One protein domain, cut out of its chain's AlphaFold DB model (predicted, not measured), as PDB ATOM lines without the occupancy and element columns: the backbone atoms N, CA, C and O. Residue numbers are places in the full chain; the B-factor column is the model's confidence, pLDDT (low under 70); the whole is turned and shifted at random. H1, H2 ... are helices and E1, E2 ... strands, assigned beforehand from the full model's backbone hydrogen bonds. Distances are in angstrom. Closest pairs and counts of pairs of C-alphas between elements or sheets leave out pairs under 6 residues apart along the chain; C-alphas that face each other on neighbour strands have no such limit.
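Overview. This is residues 2 to 52, 80 to 96 and 103 to 115 of the 115 residues of an uncharacterized protein of Acidobacteria bacterium (UniProt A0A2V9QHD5). A small sheet of three parallel strands, E2, E1 and E4, has the long helix H2 running along one of its faces, two layers in all, and on the other face there is no named helix. Away from the sheet, H1 packs at a steep tilt on residues 36 to 43 of H2 and pairs with the short helix H3, while E3 lies apart from the sheet. The printed part has 81 residues, with three named helices and four named strands in the order H1, E1, H2, E2, H3, E3, E4, and its class is mixed, helices and strands. It is compact, with a radius of gyration of the C-alphas of 12.0 A, and spans 33 by 25 by 24 A.

Along the chain. H1 is residues 2 to 11, 14.5 A long, with C-alpha 2 at (0.742, 1.797, 94.555). E1 is residues 18 to 23, 16.8 A. H2, residues 28 to 43, measures 23.0 A from C-alpha 28 at (6.883, 19.716, 82.727). E2 is residues 47 to 50, 9.5 A; H3 is residues 80 to 85, 8.7 A; E3 is residues 92 to 96, 13.1 A. E4 is residues 103 to 107, 13.1 A, ending with C-alpha 107 at (11.277, 13.074, 78.323).

Arrangement. The sheet runs E2, E1, E4, with E2 and E4 as edge strands. E2 and E1 are parallel at 21 degrees, with N 19 and O 47 within hydrogen-bond range at 2.8 A. E1 and E4 are parallel at 17 degrees, with N 104 and O 20 at 2.8 A and N 22 and O 104 at 2.9 A. H2 is on the sheet at a height of 8.1 A, along the strands, at 5 degrees to E1 on the local plane; it is over E1 and only just over E2, on which 3 of its 16 C-alphas fall. E1, H2 and E2 make a strand-helix-strand unit, two parallel neighbour strands with a helix between, with a right-handed crossover. H1 touches H2, the same way at a steep tilt of 56 degrees; their closest C-alphas, of Gln 4 and Gly 40, are 4.4 A apart. H1 touches H3, opposite ways at a shallow tilt of 29 degrees; the closest C-alphas are those of Leu 7 and Ser 82, 5.3 A. H2 and H3 are only just apart, at 8.1 A. E3 pairs with no named strand; the C-alphas of Ser 80 and Ile 92, the closest of H3 and E3, are 6.2 A apart. In H1, H2 and H3 every O i to N i+4 pair is within hydrogen-bond range.

Size, cuts and confidence. The two C-alphas farthest apart, of Pro 13 and Gly 26, are 34.0 A apart. Residues 53 to 79 are not printed, with 18.9 A from C-alpha 52 to C-alpha 80, nor are 97 to 102, with 10.2 A from C-alpha 96 to C-alpha 103. Of the links that are printed whole, none is long. The mean pLDDT of the printed part is 70.2; residues 3 to 4, 24 to 26, 85 to 96 and 103 to 115 are under 70.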
ATOM      1  N   LYS A   2       0.515   3.181  95.045       77.00
ATOM      2  CA  LYS A   2       0.742   1.797  94.555       77.00
ATOM      3  C   LYS A   2       1.905   1.678  93.549       77.00
ATOM      4  O   LYS A   2       2.825   0.907  93.772       77.00
ATOM      5  N   GLN A   3       1.930   2.557  92.549       69.06
ATOM      6  CA  GLN A   3       2.983   2.635  91.521       69.06
ATOM      7  C   GLN A   3       4.405   2.808  92.097       69.06
ATOM      8  O   GLN A   3       5.366   2.214  91.627       69.06
ATOM      9  N   GLN A   4       4.542   3.604  93.162       69.94
ATOM     10  CA  GLN A   4       5.827   3.818  93.840       69.94
ATOM     11  C   GLN A   4       6.258   2.600  94.665       69.94
ATOM     12  O   GLN A   4       7.449   2.396  94.866       69.94
ATOM     13  N   GLN A   5       5.301   1.818  95.176       77.88
ATOM     14  CA  GLN A   5       5.586   0.596  95.924       77.88
ATOM     15  C   GLN A   5       6.076  -0.515  94.992       77.88
ATOM     16  O   GLN A   5       7.064  -1.159  95.312       77.88
ATOM     17  N   GLU A   6       5.452  -0.681  93.826       78.81
ATOM     18  CA  GLU A   6       5.877  -1.655  92.811       78.81
ATOM     19  C   GLU A   6       7.297  -1.358  92.301       78.81
ATOM     20  O   GLU A   6       8.117  -2.270  92.167       78.81
ATOM     21  N   LEU A   7       7.627  -0.076  92.092       77.19
ATOM     22  CA  LEU A   7       8.990   0.339  91.745       77.19
ATOM     23  C   LEU A   7       9.983   0.063  92.874       77.19
ATOM     24  O   LEU A   7      11.059  -0.472  92.621       77.19
ATOM     25  N   ALA A   8       9.607   0.361  94.117       80.31
ATOM     26  CA  ALA A   8      10.449   0.073  95.272       80.31
ATOM     27  C   ALA A   8      10.719  -1.432  95.426       80.31
ATOM     28  O   ALA A   8      11.861  -1.828  95.634       80.31
ATOM     29  N   ASP A   9       9.694  -2.276  95.285       80.94
ATOM     30  CA  ASP A   9       9.823  -3.729  95.420       80.94
ATOM     31  C   ASP A   9      10.722  -4.337  94.337       80.94
ATOM     32  O   ASP A   9      11.504  -5.237  94.634       80.94
ATOM     33  N   ALA A  10      10.678  -3.801  93.114       75.31
ATOM     34  CA  ALA A  10      11.575  -4.207  92.034       75.31
ATOM     35  C   ALA A  10      13.041  -3.805  92.273       75.31
ATOM     36  O   ALA A  10      13.943  -4.473  91.773       75.31
ATOM     37  N   CYS A  11      13.283  -2.740  93.044       78.00
ATOM     38  CA  CYS A  11      14.629  -2.240  93.343       78.00
ATOM     39  C   CYS A  11      15.260  -2.883  94.589       78.00
ATOM     40  O   CYS A  11      16.479  -2.863  94.722       78.00
ATOM     41  N   LYS A  12      14.466  -3.507  95.471       81.62
ATOM     42  CA  LYS A  12      14.953  -4.182  96.694       81.62
ATOM     43  C   LYS A  12      16.133  -5.151  96.499       81.62
ATOM     44  O   LYS A  12      16.948  -5.230  97.414       81.62
ATOM     45  N   PRO A  13      16.257  -5.905  95.387       76.88
ATOM     46  CA  PRO A  13      17.413  -6.778  95.167       76.88
ATOM     47  C   PRO A  13      18.732  -6.036  94.891       76.88
ATOM     48  O   PRO A  13      19.781  -6.673  94.882       76.88
ATOM     49  N   PHE A  14      18.693  -4.718  94.667       75.62
ATOM     50  CA  PHE A  14      19.824  -3.912  94.199       75.62
ATOM     51  C   PHE A  14      20.177  -2.747  95.147       75.62
ATOM     52  O   PHE A  14      20.434  -1.636  94.675       75.62
ATOM     53  N   PRO A  15      20.222  -2.946  96.477       75.12
ATOM     54  CA  PRO A  15      20.419  -1.844  97.413       75.12
ATOM     55  C   PRO A  15      21.747  -1.119  97.151       75.12
ATOM     56  O   PRO A  15      22.755  -1.739  96.803       75.12
ATOM     57  N   GLY A  16      21.752   0.206  97.309       70.62
ATOM     58  CA  GLY A  16      22.959   1.024  97.161       70.62
ATOM     59  C   GLY A  16      23.439   1.253  95.721       70.62
ATOM     60  O   GLY A  16      24.450   1.931  95.537       70.62
ATOM     61  N   HIS A  17      22.733   0.754  94.701       77.69
ATOM     62  CA  HIS A  17      23.057   1.071  93.308       77.69
ATOM     63  C   HIS A  17      22.774   2.547  92.998       77.69
ATOM     64  O   HIS A  17      21.742   3.105  93.386       77.69
ATOM     65  N   GLY A  18      23.725   3.184  92.310       76.19
ATOM     66  CA  GLY A  18      23.658   4.586  91.913       76.19
ATOM     67  C   GLY A  18      22.910   4.773  90.599       76.19
ATOM     68  O   GLY A  18      23.332   4.231  89.583       76.19
ATOM     69  N   VAL A  19      21.848   5.577  90.615       74.62
ATOM     70  CA  VAL A  19      21.038   5.927  89.446       74.62
ATOM     71  C   VAL A  19      21.068   7.435  89.220       74.62
ATOM     72  O   VAL A  19      20.669   8.209  90.090       74.62
ATOM     73  N   GLU A  20      21.491   7.868  88.038       80.12
ATOM     74  CA  GLU A  20      21.327   9.248  87.591       80.12
ATOM     75  C   GLU A  20      19.959   9.427  86.924       80.12
ATOM     76  O   GLU A  20      19.598   8.672  86.025       80.12
ATOM     77  N   LEU A  21      19.186  10.423  87.357       80.62
ATOM     78  CA  LEU A  21      17.858  10.709  86.815       80.62
ATOM     79  C   LEU A  21      17.864  12.030  86.045       80.62
ATOM     80  O   LEU A  21      18.067  13.087  86.644       80.62
ATOM     81  N   PHE A  22      17.563  11.984  84.750       78.88
ATOM     82  CA  PHE A  22      17.527  13.150  83.867       78.88
ATOM     83  C   PHE A  22      16.106  13.471  83.397       78.88
ATOM     84  O   PHE A  22      15.297  12.577  83.150       78.88
ATOM     85  N   SER A  23      15.819  14.763  83.236       74.62
ATOM     86  CA  SER A  23      14.667  15.262  82.478       74.62
ATOM     87  C   SER A  23      15.029  16.572  81.787       74.62
ATOM     88  O   SER A  23      15.813  17.356  82.333       74.62
ATOM     89  N   TYR A  24      14.439  16.825  80.620       68.69
ATOM     90  CA  TYR A  24      14.729  18.026  79.838       68.69
ATOM     91  C   TYR A  24      14.142  19.289  80.470       68.69
ATOM     92  O   TYR A  24      13.041  19.289  81.026       68.69
ATOM     93  N   VAL A  25      14.880  20.394  80.355       65.81
ATOM     94  CA  VAL A  25      14.393  21.721  80.746       65.81
ATOM     95  C   VAL A  25      13.165  22.071  79.907       65.81
ATOM     96  O   VAL A  25      13.196  21.989  78.683       65.81
ATOM     97  N   GLY A  26      12.084  22.488  80.567       69.12
ATOM     98  CA  GLY A  26      10.826  22.842  79.901       69.12
ATOM     99  C   GLY A  26       9.886  21.659  79.641       69.12
ATOM    100  O   GLY A  26       8.741  21.889  79.254       69.12
ATOM    101  N   ASP A  27      10.305  20.421  79.922       71.94
ATOM    102  CA  ASP A  27       9.425  19.249  79.898       71.94
ATOM    103  C   ASP A  27       8.747  19.061  81.266       71.94
ATOM    104  O   ASP A  27       9.209  18.319  82.137       71.94
ATOM    105  N   ALA A  28       7.643  19.780  81.477       72.25
ATOM    106  CA  ALA A  28       6.883  19.716  82.727       72.25
ATOM    107  C   ALA A  28       6.357  18.300  83.029       72.25
ATOM    108  O   ALA A  28       6.311  17.896  84.195       72.25
ATOM    109  N   GLU A  29       5.998  17.536  81.994       70.94
ATOM    110  CA  GLU A  29       5.495  16.172  82.153       70.94
ATOM    111  C   GLU A  29       6.635  15.201  82.472       70.94
ATOM    112  O   GLU A  29       6.529  14.429  83.426       70.94
ATOM    113  N   GLY A  30       7.772  15.313  81.779       70.62
ATOM    114  CA  GLY A  30       8.998  14.592  82.122       70.62
ATOM    115  C   GLY A  30       9.479  14.897  83.544       70.62
ATOM    116  O   GLY A  30       9.864  13.993  84.287       70.62
ATOM    117  N   GLY A  31       9.364  16.152  83.990       73.94
ATOM    118  CA  GLY A  31       9.671  16.559  85.362       73.94
ATOM    119  C   GLY A  31       8.752  15.917  86.409       73.94
ATOM    120  O   GLY A  31       9.236  15.438  87.447       73.94
ATOM    121  N   ARG A  32       7.439  15.866  86.132       76.94
ATOM    122  CA  ARG A  32       6.428  15.207  86.979       76.94
ATOM    123  C   ARG A  32       6.682  13.703  87.064       76.94
ATOM    124  O   ARG A  32       6.728  13.148  88.164       76.94
ATOM    125  N   LEU A  33       6.903  13.070  85.916       75.12
ATOM    126  CA  LEU A  33       7.186  11.646  85.782       75.12
ATOM    127  C   LEU A  33       8.484  11.258  86.501       75.12
ATOM    128  O   LEU A  33       8.490  10.346  87.327       75.12
ATOM    129  N   GLY A  34       9.555  12.024  86.291       78.56
ATOM    130  CA  GLY A  34      10.819  11.847  87.000       78.56
ATOM    131  C   GLY A  34      10.660  11.960  88.520       78.56
ATOM    132  O   GLY A  34      11.283  11.211  89.267       78.56
ATOM    133  N   GLY A  35       9.759  12.820  89.006       82.19
ATOM    134  CA  GLY A  35       9.439  12.905  90.434       82.19
ATOM    135  C   GLY A  35       8.856  11.607  91.009       82.19
ATOM    136  O   GLY A  35       9.242  11.188  92.103       82.19
ATOM    137  N   LEU A  36       7.965  10.943  90.266       78.69
ATOM    138  CA  LEU A  36       7.385   9.656  90.665       78.69
ATOM    139  C   LEU A  36       8.437   8.541  90.676       78.69
ATOM    140  O   LEU A  36       8.488   7.768  91.635       78.69
ATOM    141  N   ILE A  37       9.294   8.507  89.653       80.06
ATOM    142  CA  ILE A  37      10.384   7.531  89.518       80.06
ATOM    143  C   ILE A  37      11.380   7.689  90.670       80.06
ATOM    144  O   ILE A  37      11.658   6.724  91.379       80.06
ATOM    145  N   LYS A  38      11.841   8.920  90.937       86.44
ATOM    146  CA  LYS A  38      12.736   9.229  92.062       86.44
ATOM    147  C   LYS A  38      12.187   8.710  93.388       86.44
ATOM    148  O   LYS A  38      12.923   8.103  94.159       86.44
ATOM    149  N   ALA A  39      10.903   8.948  93.657       85.12
ATOM    150  CA  ALA A  39      10.280   8.522  94.906       85.12
ATOM    151  C   ALA A  39      10.272   6.992  95.069       85.12
ATOM    152  O   ALA A  39      10.515   6.503  96.169       85.12
ATOM    153  N   GLY A  40      10.021   6.237  93.992       82.06
ATOM    154  CA  GLY A  40      10.079   4.773  94.036       82.06
ATOM    155  C   GLY A  40      11.506   4.235  94.186       82.06
ATOM    156  O   GLY A  40      11.726   3.365  95.023       82.06
ATOM    157  N   LEU A  41      12.478   4.804  93.464       83.12
ATOM    158  CA  LEU A  41      13.895   4.426  93.570       83.12
ATOM    159  C   LEU A  41      14.442   4.644  94.989       83.12
ATOM    160  O   LEU A  41      15.028   3.736  95.570       83.12
ATOM    161  N   LEU A  42      14.193   5.815  95.585       85.38
ATOM    162  CA  LEU A  42      14.626   6.110  96.958       85.38
ATOM    163  C   LEU A  42      13.982   5.168  97.980       85.38
ATOM    164  O   LEU A  42      14.625   4.759  98.942       85.38
ATOM    165  N   LYS A  43      12.713   4.800  97.770       86.00
ATOM    166  CA  LYS A  43      12.010   3.841  98.628       86.00
ATOM    167  C   LYS A  43      12.549   2.412  98.484       86.00
ATOM    168  O   LYS A  43      12.417   1.629  99.418       86.00
ATOM    169  N   GLY A  44      13.146   2.088  97.341       80.81
ATOM    170  CA  GLY A  44      13.895   0.855  97.102       80.81
ATOM    171  C   GLY A  44      15.355   0.906  97.559       80.81
ATOM    172  O   GLY A  44      16.117   0.036  97.163       80.81
ATOM    173  N   GLU A  45      15.748   1.915  98.349       84.00
ATOM    174  CA  GLU A  45      17.112   2.085  98.883       84.00
ATOM    175  C   GLU A  45      18.199   2.287  97.808       84.00
ATOM    176  O   GLU A  45      19.380   1.993  98.014       84.00
ATOM    177  N   MET A  46      17.811   2.839  96.657       81.62
ATOM    178  CA  MET A  46      18.736   3.242  95.594       81.62
ATOM    179  C   MET A  46      19.368   4.606  95.907       81.62
ATOM    180  O   MET A  46      18.722   5.495  96.471       81.62
ATOM    181  N   ILE A  47      20.608   4.821  95.466       81.06
ATOM    182  CA  ILE A  47      21.260   6.136  95.520       81.06
ATOM    183  C   ILE A  47      20.860   6.906  94.262       81.06
ATOM    184  O   ILE A  47      21.248   6.530  93.164       81.06
ATOM    185  N   VAL A  48      20.090   7.989  94.394       81.12
ATOM    186  CA  VAL A  48      19.589   8.744  93.230       81.12
ATOM    187  C   VAL A  48      20.302  10.087  93.087       81.12
ATOM    188  O   VAL A  48      20.114  10.989  93.906       81.12
ATOM    189  N   ALA A  49      21.060  10.255  92.006       82.50
ATOM    190  CA  ALA A  49      21.580  11.546  91.570       82.50
ATOM    191  C   ALA A  49      20.533  12.244  90.684       82.50
ATOM    192  O   ALA A  49      20.400  11.970  89.494       82.50
ATOM    193  N   ASP A  50      19.751  13.144  91.282       81.00
ATOM    194  CA  ASP A  50      18.703  13.898  90.584       81.00
ATOM    195  C   ASP A  50      19.323  15.029  89.746       81.00
ATOM    196  O   ASP A  50      19.776  16.041  90.283       81.00
ATOM    197  N   ARG A  51      19.358  14.840  88.425       78.88
ATOM    198  CA  ARG A  51      19.881  15.780  87.422       78.88
ATOM    199  C   ARG A  51      18.758  16.383  86.566       78.88
ATOM    200  O   ARG A  51      19.018  16.893  85.474       78.88
ATOM    201  N   ARG A  52      17.503  16.326  87.030       77.69
ATOM    202  CA  ARG A  52      16.354  16.917  86.327       77.69
ATOM    203  C   ARG A  52      16.554  18.416  86.109       77.69
ATOM    204  O   ARG A  52      17.051  19.112  86.992       77.69
ATOM    205  N   SER A  80      12.707  -1.279  84.308       72.69
ATOM    206  CA  SER A  80      11.859  -1.203  83.109       72.69
ATOM    207  C   SER A  80      10.528  -1.934  83.288       72.69
ATOM    208  O   SER A  80       9.463  -1.366  83.052       72.69
ATOM    209  N   ASN A  81      10.566  -3.182  83.754       73.88
ATOM    210  CA  ASN A  81       9.366  -3.986  83.971       73.88
ATOM    211  C   ASN A  81       8.448  -3.362  85.021       73.88
ATOM    212  O   ASN A  81       7.230  -3.382  84.855       73.88
ATOM    213  N   SER A  82       9.022  -2.788  86.078       73.75
ATOM    214  CA  SER A  82       8.234  -2.171  87.137       73.75
ATOM    215  C   SER A  82       7.548  -0.883  86.685       73.75
ATOM    216  O   SER A  82       6.362  -0.693  86.943       73.75
ATOM    217  N   LEU A  83       8.238  -0.032  85.924       72.31
ATOM    218  CA  LEU A  83       7.633   1.168  85.341       72.31
ATOM    219  C   LEU A  83       6.502   0.834  84.350       72.31
ATOM    220  O   LEU A  83       5.469   1.509  84.365       72.31
ATOM    221  N   SER A  84       6.666  -0.221  83.543       70.75
ATOM    222  CA  SER A  84       5.606  -0.741  82.667       70.75
ATOM    223  C   SER A  84       4.418  -1.276  83.474       70.75
ATOM    224  O   SER A  84       3.278  -0.889  83.228       70.75
ATOM    225  N   ALA A  85       4.666  -2.133  84.473       67.69
ATOM    226  CA  ALA A  85       3.624  -2.720  85.319       67.69
ATOM    227  C   ALA A  85       2.838  -1.653  86.096       67.69
ATOM    228  O   ALA A  85       1.612  -1.720  86.200       67.69
ATOM    229  N   ALA A  86       3.531  -0.613  86.552       63.53
ATOM    230  CA  ALA A  86       2.946   0.522  87.242       63.53
ATOM    231  C   ALA A  86       2.171   1.474  86.304       63.53
ATOM    232  O   ALA A  86       1.606   2.457  86.781       63.53
ATOM    233  N   HIS A  87       2.129   1.211  84.990       65.19
ATOM    234  CA  HIS A  87       1.527   2.089  83.975       65.19
ATOM    235  C   HIS A  87       2.093   3.520  84.048       65.19
ATOM    236  O   HIS A  87       1.393   4.504  83.815       65.19
ATOM    237  N   ILE A  88       3.368   3.641  84.436       60.28
ATOM    238  CA  ILE A  88       4.057   4.925  84.581       60.28
ATOM    239  C   ILE A  88       4.497   5.438  83.197       60.28
ATOM    240  O   ILE A  88       4.437   6.641  82.951       60.28
ATOM    241  N   ALA A  89       4.890   4.545  82.279       57.94
ATOM    242  CA  ALA A  89       5.224   4.881  80.892       57.94
ATOM    243  C   ALA A  89       4.913   3.720  79.924       57.94
ATOM    244  O   ALA A  89       5.194   2.567  80.232       57.94
ATOM    245  N   ASN A  90       4.377   4.031  78.735       50.84
ATOM    246  CA  ASN A  90       4.010   3.043  77.699       50.84
ATOM    247  C   ASN A  90       5.168   2.641  76.766       50.84
ATOM    248  O   ASN A  90       5.058   1.666  76.025       50.84
ATOM    249  N   ARG A  91       6.267   3.402  76.761       55.25
ATOM    250  CA  ARG A  91       7.469   3.119  75.968       55.25
ATOM    251  C   ARG A  91       8.688   3.214  76.867       55.25
ATOM    252  O   ARG A  91       9.051   4.303  77.310       55.25
ATOM    253  N   ILE A  92       9.280   2.056  77.135       60.41
ATOM    254  CA  ILE A  92      10.493   1.921  77.929       60.41
ATOM    255  C   ILE A  92      11.514   1.188  77.076       60.41
ATOM    256  O   ILE A  92      11.277   0.053  76.666       60.41
ATOM    257  N   ALA A  93      12.624   1.856  76.780       58.31
ATOM    258  CA  ALA A  93      13.718   1.275  76.018       58.31
ATOM    259  C   ALA A  93      14.884   0.980  76.970       58.31
ATOM    260  O   ALA A  93      15.664   1.887  77.270       58.31
ATOM    261  N   PRO A  94      15.025  -0.261  77.468       53.78
ATOM    262  CA  PRO A  94      16.252  -0.656  78.137       53.78
ATOM    263  C   PRO A  94      17.388  -0.686  77.106       53.78
ATOM    264  O   PRO A  94      17.269  -1.303  76.045       53.78
ATOM    265  N   ARG A  95      18.505  -0.028  77.407       57.56
ATOM    266  CA  ARG A  95      19.744  -0.104  76.622       57.56
ATOM    267  C   ARG A  95      20.896  -0.505  77.538       57.56
ATOM    268  O   ARG A  95      20.951  -0.094  78.689       57.56
ATOM    269  N   MET A  96      21.849  -1.290  77.036       51.56
ATOM    270  CA  MET A  96      23.110  -1.479  77.762       51.56
ATOM    271  C   MET A  96      23.877  -0.155  77.780       51.56
ATOM    272  O   MET A  96      24.159   0.415  76.722       51.56
ATOM    273  N   THR A 103      21.698   5.107  84.301       68.19
ATOM    274  CA  THR A 103      21.027   6.358  83.939       68.19
ATOM    275  C   THR A 103      19.576   6.096  83.557       68.19
ATOM    276  O   THR A 103      19.288   5.235  82.730       68.19
ATOM    277  N   VAL A 104      18.657   6.872  84.125       67.75
ATOM    278  CA  VAL A 104      17.244   6.923  83.747       67.75
ATOM    279  C   VAL A 104      16.964   8.296  83.142       67.75
ATOM    280  O   VAL A 104      17.025   9.312  83.832       67.75
ATOM    281  N   THR A 105      16.636   8.336  81.854       68.06
ATOM    282  CA  THR A 105      16.292   9.565  81.129       68.06
ATOM    283  C   THR A 105      14.789   9.615  80.895       68.06
ATOM    284  O   THR A 105      14.207   8.658  80.388       68.06
ATOM    285  N   VAL A 106      14.159  10.733  81.259       66.19
ATOM    286  CA  VAL A 106      12.705  10.931  81.214       66.19
ATOM    287  C   VAL A 106      12.371  12.154  80.344       66.19
ATOM    288  O   VAL A 106      12.668  13.279  80.745       66.19
ATOM    289  N   GLY A 107      11.748  11.964  79.173       49.72
ATOM    290  CA  GLY A 107      11.277  13.074  78.323       49.72
ATOM    291  C   GLY A 107      10.950  12.703  76.867       49.72
ATOM    292  O   GLY A 107      11.106  11.544  76.492       49.72
ATOM    293  N   THR A 108      10.384  13.631  76.067       50.12
ATOM    294  CA  THR A 108       9.492  13.234  74.939       50.12
ATOM    295  C   THR A 108       9.252  14.143  73.731       50.12
ATOM    296  O   THR A 108       9.272  15.365  73.846       50.12
ATOM    297  N   LYS A 109       8.761  13.510  72.634       46.28
ATOM    298  CA  LYS A 109       7.376  13.691  72.102       46.28
ATOM    299  C   LYS A 109       6.882  12.527  71.201       46.28
ATOM    300  O   LYS A 109       7.718  11.980  70.492       46.28
ATOM    301  N   PRO A 110       5.553  12.231  71.099       44.41
ATOM    302  CA  PRO A 110       4.406  12.563  71.969       44.41
ATOM    303  C   PRO A 110       3.802  11.328  72.696       44.41
ATOM    304  O   PRO A 110       3.957  10.190  72.258       44.41
ATOM    305  N   PHE A 111       3.083  11.554  73.802       51.03
ATOM    306  CA  PHE A 111       2.508  10.509  74.669       51.03
ATOM    307  C   PHE A 111       0.998  10.286  74.473       51.03
ATOM    308  O   PHE A 111       0.257  11.246  74.270       51.03
ATOM    309  N   GLU A 112       0.535   9.063  74.754       33.81
ATOM    310  CA  GLU A 112      -0.736   8.825  75.457       33.81
ATOM    311  C   GLU A 112      -0.414   8.429  76.906       33.81
ATOM    312  O   GLU A 112       0.139   7.357  77.159       33.81
ATOM    313  N   VAL A 113      -0.722   9.313  77.857       40.62
ATOM    314  CA  VAL A 113      -0.707   8.997  79.293       40.62
ATOM    315  C   VAL A 113      -2.015   8.268  79.594       40.62
ATOM    316  O   VAL A 113      -3.089   8.855  79.443       40.62
ATOM    317  N   LEU A 114      -1.945   6.989  79.976       37.78
ATOM    318  CA  LEU A 114      -3.135   6.237  80.376       37.78
ATOM    319  C   LEU A 114      -3.661   6.814  81.699       37.78
ATOM    320  O   LEU A 114      -2.912   6.937  82.669       37.78
ATOM    321  N   LYS A 115      -4.927   7.241  81.679       41.31
ATOM    322  CA  LYS A 115      -5.664   7.758  82.839       41.31
ATOM    323  C   LYS A 115      -6.101   6.637  83.771       41.31
ATOM    324  O   LYS A 115      -6.474   5.565  83.247       41.31
TER     325      LYS A 115